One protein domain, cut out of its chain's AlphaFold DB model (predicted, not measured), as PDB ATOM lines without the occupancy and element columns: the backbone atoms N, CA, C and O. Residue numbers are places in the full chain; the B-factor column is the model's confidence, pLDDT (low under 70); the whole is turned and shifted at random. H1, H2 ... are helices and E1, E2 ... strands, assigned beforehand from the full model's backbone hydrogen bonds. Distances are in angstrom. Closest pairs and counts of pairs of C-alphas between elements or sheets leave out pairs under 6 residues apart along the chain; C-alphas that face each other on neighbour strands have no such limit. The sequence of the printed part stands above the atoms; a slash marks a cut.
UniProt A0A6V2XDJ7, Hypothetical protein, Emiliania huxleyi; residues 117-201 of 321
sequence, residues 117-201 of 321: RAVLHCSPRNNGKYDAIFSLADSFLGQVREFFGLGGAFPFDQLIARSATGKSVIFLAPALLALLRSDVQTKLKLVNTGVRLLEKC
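AT A GLANCE: This is residues 117 to 201 of the 321 residues of the protein "Hypothetical protein" of Emiliania huxleyi (UniProt A0A6V2XDJ7). A strongly twisted sheet of five antiparallel strands makes the middle of the model, with H1 reaching out past it at one end of the longest axis and the loop between E1 and E2 reaching out at the other. H2 lies near the E1 side and only grazes the sheet, and a long stretch without a named element, residues 183 to 194, leads from it back to E5 at the opposite edge. The printed part has 85 residues, with two named helices and five named strands in the order E1 E2 H1 E3 E4 H2 E5; the sheet runs E1 E2 E3 E4 E5. The class is mixed, helices and strands, with 42 residues, under half, in named elements. The whole is compact, with a radius of gyration of the C-alphas of 13.1 A and spans of 40 by 27 by 20 A.

HOW THE PARTS SIT: E1, residues 117 to 121, is an edge strand and forms a hairpin with E2, residues 133 to 136. They are antiparallel at 152 degrees, with N 117 and O 135 2.8 A apart, within hydrogen-bond range. H1, residues 138 to 148, is not on the sheet, but only just, with 4 pairs of C-alphas within 10 A. E3, residues 159 to 161, is antiparallel to E2 at 121 degrees, with N 134 and O 161 2.8 A apart. E3 forms a hairpin with E4, residues 168 to 171, antiparallel at 147 degrees, with N 170 and O 160 2.8 A apart. H2, residues 174 to 182, is on the sheet but only grazes it with residues 177 to 182; its closest C-alphas to E1 are those of Leu 180 and His 121, 6.3 A apart. H1 and H2 are apart. E5, residues 195 to 200, is the other edge strand, antiparallel to E4 at 154 degrees, with N 171 and O 195 2.8 A apart. In H1 and H2 every O i to N i+4 pair is within hydrogen-bond range.

IN THESE COORDINATES: E1 begins at C-alpha 117 (-38.070, -12.890, -4.570) and is 12.5 A long. E2 is 9.9 A long, E3 7.1 A and E4 10.1 A. H1 covers 15.5 A and ends at C-alpha 148 (-57.008, -7.512, -12.825). H2 covers 12.4 A. E5 is 15.1 A long and ends at C-alpha 200 (-51.742, -6.822, 1.802).

THE WHOLE: The two C-alphas farthest apart are those of Arg 125 and Gly 149, at 40.6 A. The printed part has no cut. The links from E1 to E2 and from H2 to E5 are long. The mean pLDDT of the printed part is 83.6, and residues 122 to 131 are under 70.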
ATOM      1  N   ARG A 117     -39.104 -12.054  -3.943       85.06
ATOM      2  CA  ARG A 117     -38.070 -12.890  -4.570       85.06
ATOM      3  C   ARG A 117     -36.661 -12.556  -4.093       85.06
ATOM      4  O   ARG A 117     -35.984 -13.412  -3.535       85.06
ATOM      5  N   ALA A 118     -36.190 -11.341  -4.361       81.50
ATOM      6  CA  ALA A 118     -34.801 -10.964  -4.110       81.50
ATOM      7  C   ALA A 118     -34.675  -9.503  -3.688       81.50
ATOM      8  O   ALA A 118     -35.522  -8.670  -4.000       81.50
ATOM      9  N   VAL A 119     -33.594  -9.175  -2.987       82.75
ATOM     10  CA  VAL A 119     -33.284  -7.797  -2.601       82.75
ATOM     11  C   VAL A 119     -32.759  -7.038  -3.821       82.75
ATOM     12  O   VAL A 119     -31.732  -7.400  -4.390       82.75
ATOM     13  N   LEU A 120     -33.443  -5.964  -4.210       80.69
ATOM     14  CA  LEU A 120     -33.011  -5.071  -5.287       80.69
ATOM     15  C   LEU A 120     -32.091  -3.966  -4.778       80.69
ATOM     16  O   LEU A 120     -31.162  -3.582  -5.477       80.69
ATOM     17  N   HIS A 121     -32.332  -3.449  -3.576       77.12
ATOM     18  CA  HIS A 121     -31.496  -2.418  -2.966       77.12
ATOM     19  C   HIS A 121     -31.611  -2.501  -1.445       77.12
ATOM     20  O   HIS A 121     -32.711  -2.456  -0.899       77.12
ATOM     21  N   CYS A 122     -30.480  -2.653  -0.757       68.75
ATOM     22  CA  CYS A 122     -30.410  -2.643   0.702       68.75
ATOM     23  C   CYS A 122     -29.152  -1.906   1.134       68.75
ATOM     24  O   CYS A 122     -28.078  -2.263   0.682       68.75
ATOM     25  N   SER A 123     -29.243  -0.922   2.025       58.56
ATOM     26  CA  SER A 123     -28.049  -0.235   2.525       58.56
ATOM     27  C   SER A 123     -27.483  -0.939   3.771       58.56
ATOM     28  O   SER A 123     -28.113  -0.869   4.830       58.56
ATOM     29  N   PRO A 124     -26.304  -1.605   3.715       51.75
ATOM     30  CA  PRO A 124     -25.673  -2.225   4.885       51.75
ATOM     31  C   PRO A 124     -25.255  -1.190   5.931       51.75
ATOM     32  O   PRO A 124     -25.162  -1.495   7.114       51.75
ATOM     33  N   ARG A 125     -25.030   0.059   5.504       52.22
ATOM     34  CA  ARG A 125     -24.607   1.181   6.358       52.22
ATOM     35  C   ARG A 125     -25.736   1.785   7.187       52.22
ATOM     36  O   ARG A 125     -25.550   2.809   7.835       52.22
ATOM     37  N   ASN A 126     -26.920   1.193   7.126       55.84
ATOM     38  CA  ASN A 126     -28.130   1.855   7.565       55.84
ATOM     39  C   ASN A 126     -28.659   1.399   8.926       55.84
ATOM     40  O   ASN A 126     -29.627   1.976   9.407       55.84
ATOM     41  N   ASN A 127     -28.096   0.350   9.535       54.38
ATOM     42  CA  ASN A 127     -28.612  -0.240  10.783       54.38
ATOM     43  C   ASN A 127     -30.147  -0.462  10.781       54.38
ATOM     44  O   ASN A 127     -30.784  -0.403  11.826       54.38
ATOM     45  N   GLY A 128     -30.760  -0.676   9.606       59.75
ATOM     46  CA  GLY A 128     -32.214  -0.832   9.458       59.75
ATOM     47  C   GLY A 128     -33.054   0.457   9.477       59.75
ATOM     48  O   GLY A 128     -34.269   0.362   9.589       59.75
ATOM     49  N   LYS A 129     -32.463   1.656   9.360       62.81
ATOM     50  CA  LYS A 129     -33.196   2.938   9.452       62.81
ATOM     51  C   LYS A 129     -34.014   3.322   8.202       62.81
ATOM     52  O   LYS A 129     -34.921   4.140   8.304       62.81
ATOM     53  N   TYR A 130     -33.721   2.745   7.039       66.94
ATOM     54  CA  TYR A 130     -34.478   2.917   5.786       66.94
ATOM     55  C   TYR A 130     -34.812   1.551   5.190       66.94
ATOM     56  O   TYR A 130     -34.002   0.621   5.264       66.94
ATOM     57  N   ASP A 131     -35.993   1.485   4.583       66.25
ATOM     58  CA  ASP A 131     -36.570   0.287   3.985       66.25
ATOM     59  C   ASP A 131     -35.730  -0.207   2.794       66.25
ATOM     60  O   ASP A 131     -35.344   0.567   1.917       66.25
ATOM     61  N   ALA A 132     -35.462  -1.514   2.757       77.75
ATOM     62  CA  ALA A 132     -34.890  -2.172   1.587       77.75
ATOM     63  C   ALA A 132     -35.971  -2.398   0.520       77.75
ATOM     64  O   ALA A 132     -37.137  -2.631   0.841       77.75
ATOM     65  N   ILE A 133     -35.579  -2.381  -0.752       85.50
ATOM     66  CA  ILE A 133     -36.469  -2.728  -1.861       85.50
ATOM     67  C   ILE A 133     -36.216  -4.159  -2.302       85.50
ATOM     68  O   ILE A 133     -35.070  -4.603  -2.397       85.50
ATOM     69  N   PHE A 134     -37.297  -4.851  -2.646       88.25
ATOM     70  CA  PHE A 134     -37.295  -6.222  -3.108       88.25
ATOM     71  C   PHE A 134     -38.049  -6.363  -4.433       88.25
ATOM     72  O   PHE A 134     -39.040  -5.670  -4.677       88.25
ATOM     73  N   SER A 135     -37.585  -7.282  -5.275       89.69
ATOM     74  CA  SER A 135     -38.322  -7.772  -6.434       89.69
ATOM     75  C   SER A 135     -39.395  -8.765  -6.002       89.69
ATOM     76  O   SER A 135     -39.295  -9.412  -4.954       89.69
ATOM     77  N   LEU A 136     -40.433  -8.886  -6.820       91.88
ATOM     78  CA  LEU A 136     -41.548  -9.795  -6.587       91.88
ATOM     79  C   LEU A 136     -41.328 -11.130  -7.307       91.88
ATOM     80  O   LEU A 136     -40.537 -11.223  -8.245       91.88
ATOM     81  N   ALA A 137     -42.002 -12.174  -6.834       91.31
ATOM     82  CA  ALA A 137     -41.994 -13.487  -7.468       91.31
ATOM     83  C   ALA A 137     -42.889 -13.512  -8.717       91.31
ATOM     84  O   ALA A 137     -43.980 -12.937  -8.718       91.31
ATOM     85  N   ASP A 138     -42.469 -14.250  -9.746       90.88
ATOM     86  CA  ASP A 138     -43.191 -14.337 -11.024       90.88
ATOM     87  C   ASP A 138     -44.595 -14.945 -10.853       90.88
ATOM     88  O   ASP A 138     -45.543 -14.527 -11.516       90.88
ATOM     89  N   SER A 139     -44.760 -15.868  -9.897       91.56
ATOM     90  CA  SER A 139     -46.059 -16.454  -9.536       91.56
ATOM     91  C   SER A 139     -47.051 -15.410  -9.017       91.56
ATOM     92  O   SER A 139     -48.218 -15.419  -9.405       91.56
ATOM     93  N   PHE A 140     -46.589 -14.471  -8.187       91.75
ATOM     94  CA  PHE A 140     -47.411 -13.373  -7.684       91.75
ATOM     95  C   PHE A 140     -47.789 -12.399  -8.805       91.75
ATOM     96  O   PHE A 140     -48.944 -11.991  -8.910       91.75
ATOM     97  N   LEU A 141     -46.842 -12.064  -9.686       91.56
ATOM     98  CA  LEU A 141     -47.109 -11.211 -10.848       91.56
ATOM     99  C   LEU A 141     -48.125 -11.859 -11.804       91.56
ATOM    100  O   LEU A 141     -48.983 -11.161 -12.345       91.56
ATOM    101  N   GLY A 142     -48.076 -13.187 -11.955       90.94
ATOM    102  CA  GLY A 142     -49.078 -13.972 -12.679       90.94
ATOM    103  C   GLY A 142     -50.481 -13.840 -12.079       90.94
ATOM    104  O   GLY A 142     -51.425 -13.543 -12.806       90.94
ATOM    105  N   GLN A 143     -50.612 -13.952 -10.752       91.19
ATOM    106  CA  GLN A 143     -51.894 -13.758 -10.058       91.19
ATOM    107  C   GLN A 143     -52.445 -12.338 -10.241       91.19
ATOM    108  O   GLN A 143     -53.621 -12.165 -10.553       91.19
ATOM    109  N   VAL A 144     -51.595 -11.313 -10.097       91.62
ATOM    110  CA  VAL A 144     -51.984  -9.905 -10.306       91.62
ATOM    111  C   VAL A 144     -52.464  -9.689 -11.744       91.62
ATOM    112  O   VAL A 144     -53.493  -9.046 -11.967       91.62
ATOM    113  N   ARG A 145     -51.744 -10.253 -12.722       92.81
ATOM    114  CA  ARG A 145     -52.112 -10.201 -14.139       92.81
ATOM    115  C   ARG A 145     -53.478 -10.831 -14.385       92.81
ATOM    116  O   ARG A 145     -54.307 -10.220 -15.048       92.81
ATOM    117  N   GLU A 146     -53.711 -12.031 -13.870       92.12
ATOM    118  CA  GLU A 146     -54.945 -12.775 -14.106       92.12
ATOM    119  C   GLU A 146     -56.160 -12.127 -13.430       92.12
ATOM    120  O   GLU A 146     -57.223 -12.027 -14.056       92.12
ATOM    121  N   PHE A 147     -55.984 -11.655 -12.191       90.81
ATOM    122  CA  PHE A 147     -57.047 -11.084 -11.365       90.81
ATOM    123  C   PHE A 147     -57.554  -9.746 -11.916       90.81
ATOM    124  O   PHE A 147     -58.760  -9.575 -12.090       90.81
ATOM    125  N   PHE A 148     -56.649  -8.819 -12.252       90.88
ATOM    126  CA  PHE A 148     -57.008  -7.512 -12.825       90.88
ATOM    127  C   PHE A 148     -57.082  -7.514 -14.360       90.88
ATOM    128  O   PHE A 148     -57.502  -6.532 -14.976       90.88
ATOM    129  N   GLY A 149     -56.689  -8.621 -14.995       91.50
ATOM    130  CA  GLY A 149     -56.637  -8.734 -16.450       91.50
ATOM    131  C   GLY A 149     -55.639  -7.755 -17.068       91.50
ATOM    132  O   GLY A 149     -55.962  -7.096 -18.054       91.50
ATOM    133  N   LEU A 150     -54.459  -7.608 -16.461       91.06
ATOM    134  CA  LEU A 150     -53.440  -6.680 -16.951       91.06
ATOM    135  C   LEU A 150     -52.853  -7.178 -18.278       91.06
ATOM    136  O   LEU A 150     -52.381  -8.312 -18.375       91.06
ATOM    137  N   GLY A 151     -52.865  -6.321 -19.296       82.44
ATOM    138  CA  GLY A 151     -52.270  -6.624 -20.598       82.44
ATOM    139  C   GLY A 151     -50.742  -6.780 -20.556       82.44
ATOM    140  O   GLY A 151     -50.073  -6.372 -19.608       82.44
ATOM    141  N   GLY A 152     -50.162  -7.326 -21.633       80.19
ATOM    142  CA  GLY A 152     -48.703  -7.471 -21.779       80.19
ATOM    143  C   GLY A 152     -47.931  -6.146 -21.865       80.19
ATOM    144  O   GLY A 152     -46.727  -6.139 -21.648       80.19
ATOM    145  N   ALA A 153     -48.623  -5.035 -22.135       87.88
ATOM    146  CA  ALA A 153     -48.043  -3.693 -22.145       87.88
ATOM    147  C   ALA A 153     -47.738  -3.149 -20.737       87.88
ATOM    148  O   ALA A 153     -46.991  -2.181 -20.606       87.88
ATOM    149  N   PHE A 154     -48.310  -3.743 -19.683       90.56
ATOM    150  CA  PHE A 154     -48.068  -3.286 -18.320       90.56
ATOM    151  C   PHE A 154     -46.636  -3.639 -17.871       90.56
ATOM    152  O   PHE A 154     -46.253  -4.813 -17.928       90.56
ATOM    153  N   PRO A 155     -45.835  -2.674 -17.383       91.00
ATOM    154  CA  PRO A 155     -44.445  -2.927 -17.029       91.00
ATOM    155  C   PRO A 155     -44.333  -3.575 -15.641       91.00
ATOM    156  O   PRO A 155     -44.102  -2.907 -14.635       91.00
ATOM    157  N   PHE A 156     -44.464  -4.902 -15.580       90.31
ATOM    158  CA  PHE A 156     -44.372  -5.668 -14.329       90.31
ATOM    159  C   PHE A 156     -43.017  -5.525 -13.617       90.31
ATOM    160  O   PHE A 156     -42.976  -5.567 -12.389       90.31
ATOM    161  N   ASP A 157     -41.932  -5.266 -14.353       89.12
ATOM    162  CA  ASP A 157     -40.601  -4.999 -13.785       89.12
ATOM    163  C   ASP A 157     -40.554  -3.740 -12.909       89.12
ATOM    164  O   ASP A 157     -39.623  -3.565 -12.117       89.12
ATOM    165  N   GLN A 158     -41.546  -2.854 -13.059       91.81
ATOM    166  CA  GLN A 158     -41.686  -1.638 -12.264       91.81
ATOM    167  C   GLN A 158     -42.326  -1.880 -10.893       91.81
ATOM    168  O   GLN A 158     -42.347  -0.972 -10.057       91.81
ATOM    169  N   LEU A 159     -42.827  -3.094 -10.645       92.56
ATOM    170  CA  LEU A 159     -43.422  -3.476  -9.374       92.56
ATOM    171  C   LEU A 159     -42.370  -3.956  -8.385       92.56
ATOM    172  O   LEU A 159     -41.622  -4.905  -8.626       92.56
ATOM    173  N   ILE A 160     -42.370  -3.321  -7.222       91.56
ATOM    174  CA  ILE A 160     -41.437  -3.615  -6.143       91.56
ATOM    175  C   ILE A 160     -42.150  -3.723  -4.797       91.56
ATOM    176  O   ILE A 160     -43.199  -3.120  -4.576       91.56
ATOM    177  N   ALA A 161     -41.546  -4.450  -3.861       90.38
ATOM    178  CA  ALA A 161     -41.940  -4.456  -2.456       90.38
ATOM    179  C   ALA A 161     -40.950  -3.634  -1.616       90.38
ATOM    180  O   ALA A 161     -39.745  -3.697  -1.849       90.38
ATOM    181  N   ARG A 162     -41.428  -2.904  -0.597       84.06
ATOM    182  CA  ARG A 162     -40.545  -2.157   0.335       84.06
ATOM    183  C   ARG A 162     -40.103  -2.926   1.578       84.06
ATOM    184  O   ARG A 162     -39.500  -2.364   2.484       84.06
ATOM    185  N   SER A 163     -40.503  -4.178   1.728       83.62
ATOM    186  CA  SER A 163     -40.153  -4.935   2.927       83.62
ATOM    187  C   SER A 163     -40.036  -6.409   2.611       83.62
ATOM    188  O   SER A 163     -40.694  -6.901   1.695       83.62
ATOM    189  N   ALA A 164     -39.277  -7.124   3.439       81.88
ATOM    190  CA  ALA A 164     -39.193  -8.580   3.385       81.88
ATOM    191  C   ALA A 164     -40.575  -9.239   3.553       81.88
ATOM    192  O   ALA A 164     -40.840 -10.285   2.972       81.88
ATOM    193  N   THR A 165     -41.478  -8.595   4.306       83.31
ATOM    194  CA  THR A 165     -42.870  -9.046   4.478       83.31
ATOM    195  C   THR A 165     -43.756  -8.780   3.258       83.31
ATOM    196  O   THR A 165     -44.844  -9.340   3.164       83.31
ATOM    197  N   GLY A 166     -43.323  -7.893   2.354       82.62
ATOM    198  CA  GLY A 166     -44.048  -7.525   1.141       82.62
ATOM    199  C   GLY A 166     -45.474  -7.029   1.384       82.62
ATOM    200  O   GLY A 166     -46.358  -7.326   0.589       82.62
ATOM    201  N   LYS A 167     -45.717  -6.303   2.485       88.81
ATOM    202  CA  LYS A 167     -47.051  -5.772   2.824       88.81
ATOM    203  C   LYS A 167     -47.580  -4.755   1.815       88.81
ATOM    204  O   LYS A 167     -48.785  -4.604   1.695       88.81
ATOM    205  N   SER A 168     -46.704  -4.039   1.122       89.56
ATOM    206  CA  SER A 168     -47.078  -3.059   0.109       89.56
ATOM    207  C   SER A 168     -46.301  -3.303  -1.174       89.56
ATOM    208  O   SER A 168     -45.093  -3.562  -1.140       89.56
ATOM    209  N   VAL A 169     -47.013  -3.202  -2.293       92.62
ATOM    210  CA  VAL A 169     -46.460  -3.227  -3.644       92.62
ATOM    211  C   VAL A 169     -46.545  -1.823  -4.217       92.62
ATOM    212  O   VAL A 169     -47.584  -1.161  -4.151       92.62
ATOM    213  N   ILE A 170     -45.430  -1.370  -4.767       92.50
ATOM    214  CA  ILE A 170     -45.230  -0.013  -5.248       92.50
ATOM    215  C   ILE A 170     -44.814  -0.053  -6.710       92.50
ATOM    216  O   ILE A 170     -44.034  -0.909  -7.118       92.50
ATOM    217  N   PHE A 171     -45.326   0.907  -7.468       93.75
ATOM    218  CA  PHE A 171     -44.941   1.207  -8.833       93.75
ATOM    219  C   PHE A 171     -43.829   2.249  -8.855       93.75
ATOM    220  O   PHE A 171     -43.998   3.351  -8.320       93.75
ATOM    221  N   LEU A 172     -42.692   1.905  -9.459       91.38
ATOM    222  CA  LEU A 172     -41.516   2.763  -9.509       91.38
ATOM    223  C   LEU A 172     -41.145   3.138 -10.941       91.38
ATOM    224  O   LEU A 172     -41.104   2.289 -11.824       91.38
ATOM    225  N   ALA A 173     -40.782   4.405 -11.146       90.31
ATOM    226  CA  ALA A 173     -40.317   4.880 -12.440       90.31
ATOM    227  C   ALA A 173     -39.070   4.100 -12.918       90.31
ATOM    228  O   ALA A 173     -38.163   3.832 -12.116       90.31
ATOM    229  N   PRO A 174     -38.959   3.805 -14.226       90.94
ATOM    230  CA  PRO A 174     -37.871   2.991 -14.769       90.94
ATOM    231  C   PRO A 174     -36.489   3.626 -14.558       90.94
ATOM    232  O   PRO A 174     -35.534   2.922 -14.235       90.94
ATOM    233  N   ALA A 175     -36.383   4.958 -14.644       89.81
ATOM    234  CA  ALA A 175     -35.137   5.682 -14.386       89.81
ATOM    235  C   ALA A 175     -34.633   5.485 -12.945       89.81
ATOM    236  O   ALA A 175     -33.437   5.308 -12.710       89.81
ATOM    237  N   LEU A 176     -35.549   5.454 -11.972       88.12
ATOM    238  CA  LEU A 176     -35.196   5.234 -10.574       88.12
ATOM    239  C   LEU A 176     -34.790   3.776 -10.326       88.12
ATOM    240  O   LEU A 176     -33.857   3.526  -9.569       88.12
ATOM    241  N   LEU A 177     -35.423   2.814 -11.003       87.75
ATOM    242  CA  LEU A 177     -34.986   1.416 -10.955       87.75
ATOM    243  C   LEU A 177     -33.588   1.224 -11.530       87.75
ATOM    244  O   LEU A 177     -32.784   0.521 -10.922       87.75
ATOM    245  N   ALA A 178     -33.282   1.857 -12.662       88.38
ATOM    246  CA  ALA A 178     -31.941   1.831 -13.235       88.38
ATOM    247  C   ALA A 178     -30.911   2.412 -12.253       88.38
ATOM    248  O   ALA A 178     -29.894   1.776 -11.981       88.38
ATOM    249  N   LEU A 179     -31.218   3.558 -11.634       87.88
ATOM    250  CA  LEU A 179     -30.353   4.188 -10.637       87.88
ATOM    251  C   LEU A 179     -30.112   3.287  -9.412       87.88
ATOM    252  O   LEU A 179     -28.973   3.117  -8.983       87.88
ATOM    253  N   LEU A 180     -31.165   2.676  -8.864       84.62
ATOM    254  CA  LEU A 180     -31.066   1.783  -7.702       84.62
ATOM    255  C   LEU A 180     -30.310   0.488  -8.019       84.62
ATOM    256  O   LEU A 180     -29.579  -0.030  -7.171       84.62
ATOM    257  N   ARG A 181     -30.464  -0.036  -9.240       83.75
ATOM    258  CA  ARG A 181     -29.708  -1.205  -9.703       83.75
ATOM    259  C   ARG A 181     -28.214  -0.888  -9.773       83.75
ATOM    260  O   ARG A 181     -27.433  -1.710  -9.291       83.75
ATOM    261  N   SER A 182     -27.855   0.298 -10.266       85.69
ATOM    262  CA  SER A 182     -26.474   0.788 -10.390       85.69
ATOM    263  C   SER A 182     -25.832   1.230  -9.069       85.69
ATOM    264  O   SER A 182     -24.607   1.266  -8.967       85.69
ATOM    265  N   ASP A 183     -26.617   1.538  -8.032       83.62
ATOM    266  CA  ASP A 183     -26.107   1.880  -6.696       83.62
ATOM    267  C   ASP A 183     -25.635   0.628  -5.931       83.62
ATOM    268  O   ASP A 183     -26.229   0.204  -4.937       83.62
ATOM    269  N   VAL A 184     -24.541   0.018  -6.402       75.31
ATOM    270  CA  VAL A 184     -23.910  -1.173  -5.796       75.31
ATOM    271  C   VAL A 184     -23.456  -0.895  -4.363       75.31
ATOM    272  O   VAL A 184     -23.511  -1.767  -3.498       75.31
ATOM    273  N   GLN A 185     -23.034   0.343  -4.092       71.88
ATOM    274  CA  GLN A 185     -22.578   0.772  -2.771       71.88
ATOM    275  C   GLN A 185     -23.729   1.174  -1.846       71.88
ATOM    276  O   GLN A 185     -23.490   1.436  -0.664       71.88
ATOM    277  N   THR A 186     -24.972   1.189  -2.339       75.12
ATOM    278  CA  THR A 186     -26.201   1.435  -1.568       75.12
ATOM    279  C   THR A 186     -26.126   2.724  -0.744       75.12
ATOM    280  O   THR A 186     -26.505   2.780   0.434       75.12
ATOM    281  N   LYS A 187     -25.537   3.755  -1.359       75.31
ATOM    282  CA  LYS A 187     -25.334   5.081  -0.763       75.31
ATOM    283  C   LYS A 187     -26.629   5.885  -0.737       75.31
ATOM    284  O   LYS A 187     -26.782   6.757   0.119       75.31
ATOM    285  N   LEU A 188     -27.544   5.601  -1.662       79.88
ATOM    286  CA  LEU A 188     -28.813   6.302  -1.757       79.88
ATOM    287  C   LEU A 188     -29.732   5.893  -0.607       79.88
ATOM    288  O   LEU A 188     -29.932   4.714  -0.316       79.88
ATOM    289  N   LYS A 189     -30.297   6.903   0.052       77.25
ATOM    290  CA  LYS A 189     -31.287   6.734   1.114       77.25
ATOM    291  C   LYS A 189     -32.665   6.950   0.523       77.25
ATOM    292  O   LYS A 189     -32.938   8.003  -0.048       77.25
ATOM    293  N   LEU A 190     -33.528   5.964   0.695       76.56
ATOM    294  CA  LEU A 190     -34.885   6.004   0.184       76.56
ATOM    295  C   LEU A 190     -35.860   6.381   1.293       76.56
ATOM    296  O   LEU A 190     -35.937   5.709   2.318       76.56
ATOM    297  N   VAL A 191     -36.581   7.483   1.081       76.94
ATOM    298  CA  VAL A 191     -37.559   8.019   2.041       76.94
ATOM    299  C   VAL A 191     -38.978   7.785   1.538       76.94
ATOM    300  O   VAL A 191     -39.793   7.186   2.232       76.94
ATOM    301  N   ASN A 192     -39.260   8.214   0.309       74.81
ATOM    302  CA  ASN A 192     -40.508   7.917  -0.373       74.81
ATOM    303  C   ASN A 192     -40.201   7.284  -1.728       74.81
ATOM    304  O   ASN A 192     -39.239   7.663  -2.395       74.81
ATOM    305  N   THR A 193     -41.002   6.303  -2.115       76.25
ATOM    306  CA  THR A 193     -40.784   5.526  -3.330       76.25
ATOM    307  C   THR A 193     -42.097   5.377  -4.051       76.25
ATOM    308  O   THR A 193     -42.981   4.691  -3.543       76.25
ATOM    309  N   GLY A 194     -42.174   5.972  -5.236       87.25
ATOM    310  CA  GLY A 194     -43.208   5.682  -6.218       87.25
ATOM    311  C   GLY A 194     -44.642   5.827  -5.716       87.25
ATOM    312  O   GLY A 194     -44.930   6.528  -4.747       87.25
ATOM    313  N   VAL A 195     -45.538   5.140  -6.416       92.44
ATOM    314  CA  VAL A 195     -46.971   5.110  -6.117       92.44
ATOM    315  C   VAL A 195     -47.317   3.734  -5.576       92.44
ATOM    316  O   VAL A 195     -46.996   2.718  -6.189       92.44
ATOM    317  N   ARG A 196     -47.975   3.669  -4.422       92.94
ATOM    318  CA  ARG A 196     -48.457   2.394  -3.888       92.94
ATOM    319  C   ARG A 196     -49.635   1.913  -4.733       92.94
ATOM    320  O   ARG A 196     -50.572   2.677  -4.956       92.94
ATOM    321  N   LEU A 197     -49.576   0.664  -5.192       93.25
ATOM    322  CA  LEU A 197     -50.633   0.046  -6.001       93.25
ATOM    323  C   LEU A 197     -51.458  -0.963  -5.216       93.25
ATOM    324  O   LEU A 197     -52.681  -0.987  -5.336       93.25
ATOM    325  N   LEU A 198     -50.772  -1.821  -4.459       93.12
ATOM    326  CA  LEU A 198     -51.403  -2.893  -3.711       93.12
ATOM    327  C   LEU A 198     -50.932  -2.880  -2.265       93.12
ATOM    328  O   LEU A 198     -49.771  -2.597  -1.956       93.12
ATOM    329  N   GLU A 199     -51.837  -3.248  -1.378       92.19
ATOM    330  CA  GLU A 199     -51.574  -3.439   0.035       92.19
ATOM    331  C   GLU A 199     -52.106  -4.801   0.465       92.19
ATOM    332  O   GLU A 199     -53.187  -5.213   0.054       92.19
ATOM    333  N   LYS A 200     -51.346  -5.520   1.282       90.38
ATOM    334  CA  LYS A 200     -51.742  -6.822   1.802       90.38
ATOM    335  C   LYS A 200     -53.002  -6.669   2.648       90.38
ATOM    336  O   LYS A 200     -53.084  -5.793   3.509       90.38
ATOM    337  N   CYS A 201     -53.970  -7.534   2.398       85.88
ATOM    338  CA  CYS A 201     -55.216  -7.612   3.133       85.88
ATOM    339  C   CYS A 201     -55.373  -9.045   3.639       85.88
ATOM    340  O   CYS A 201     -55.447  -9.976   2.844       85.88
TER     341      CYS A 201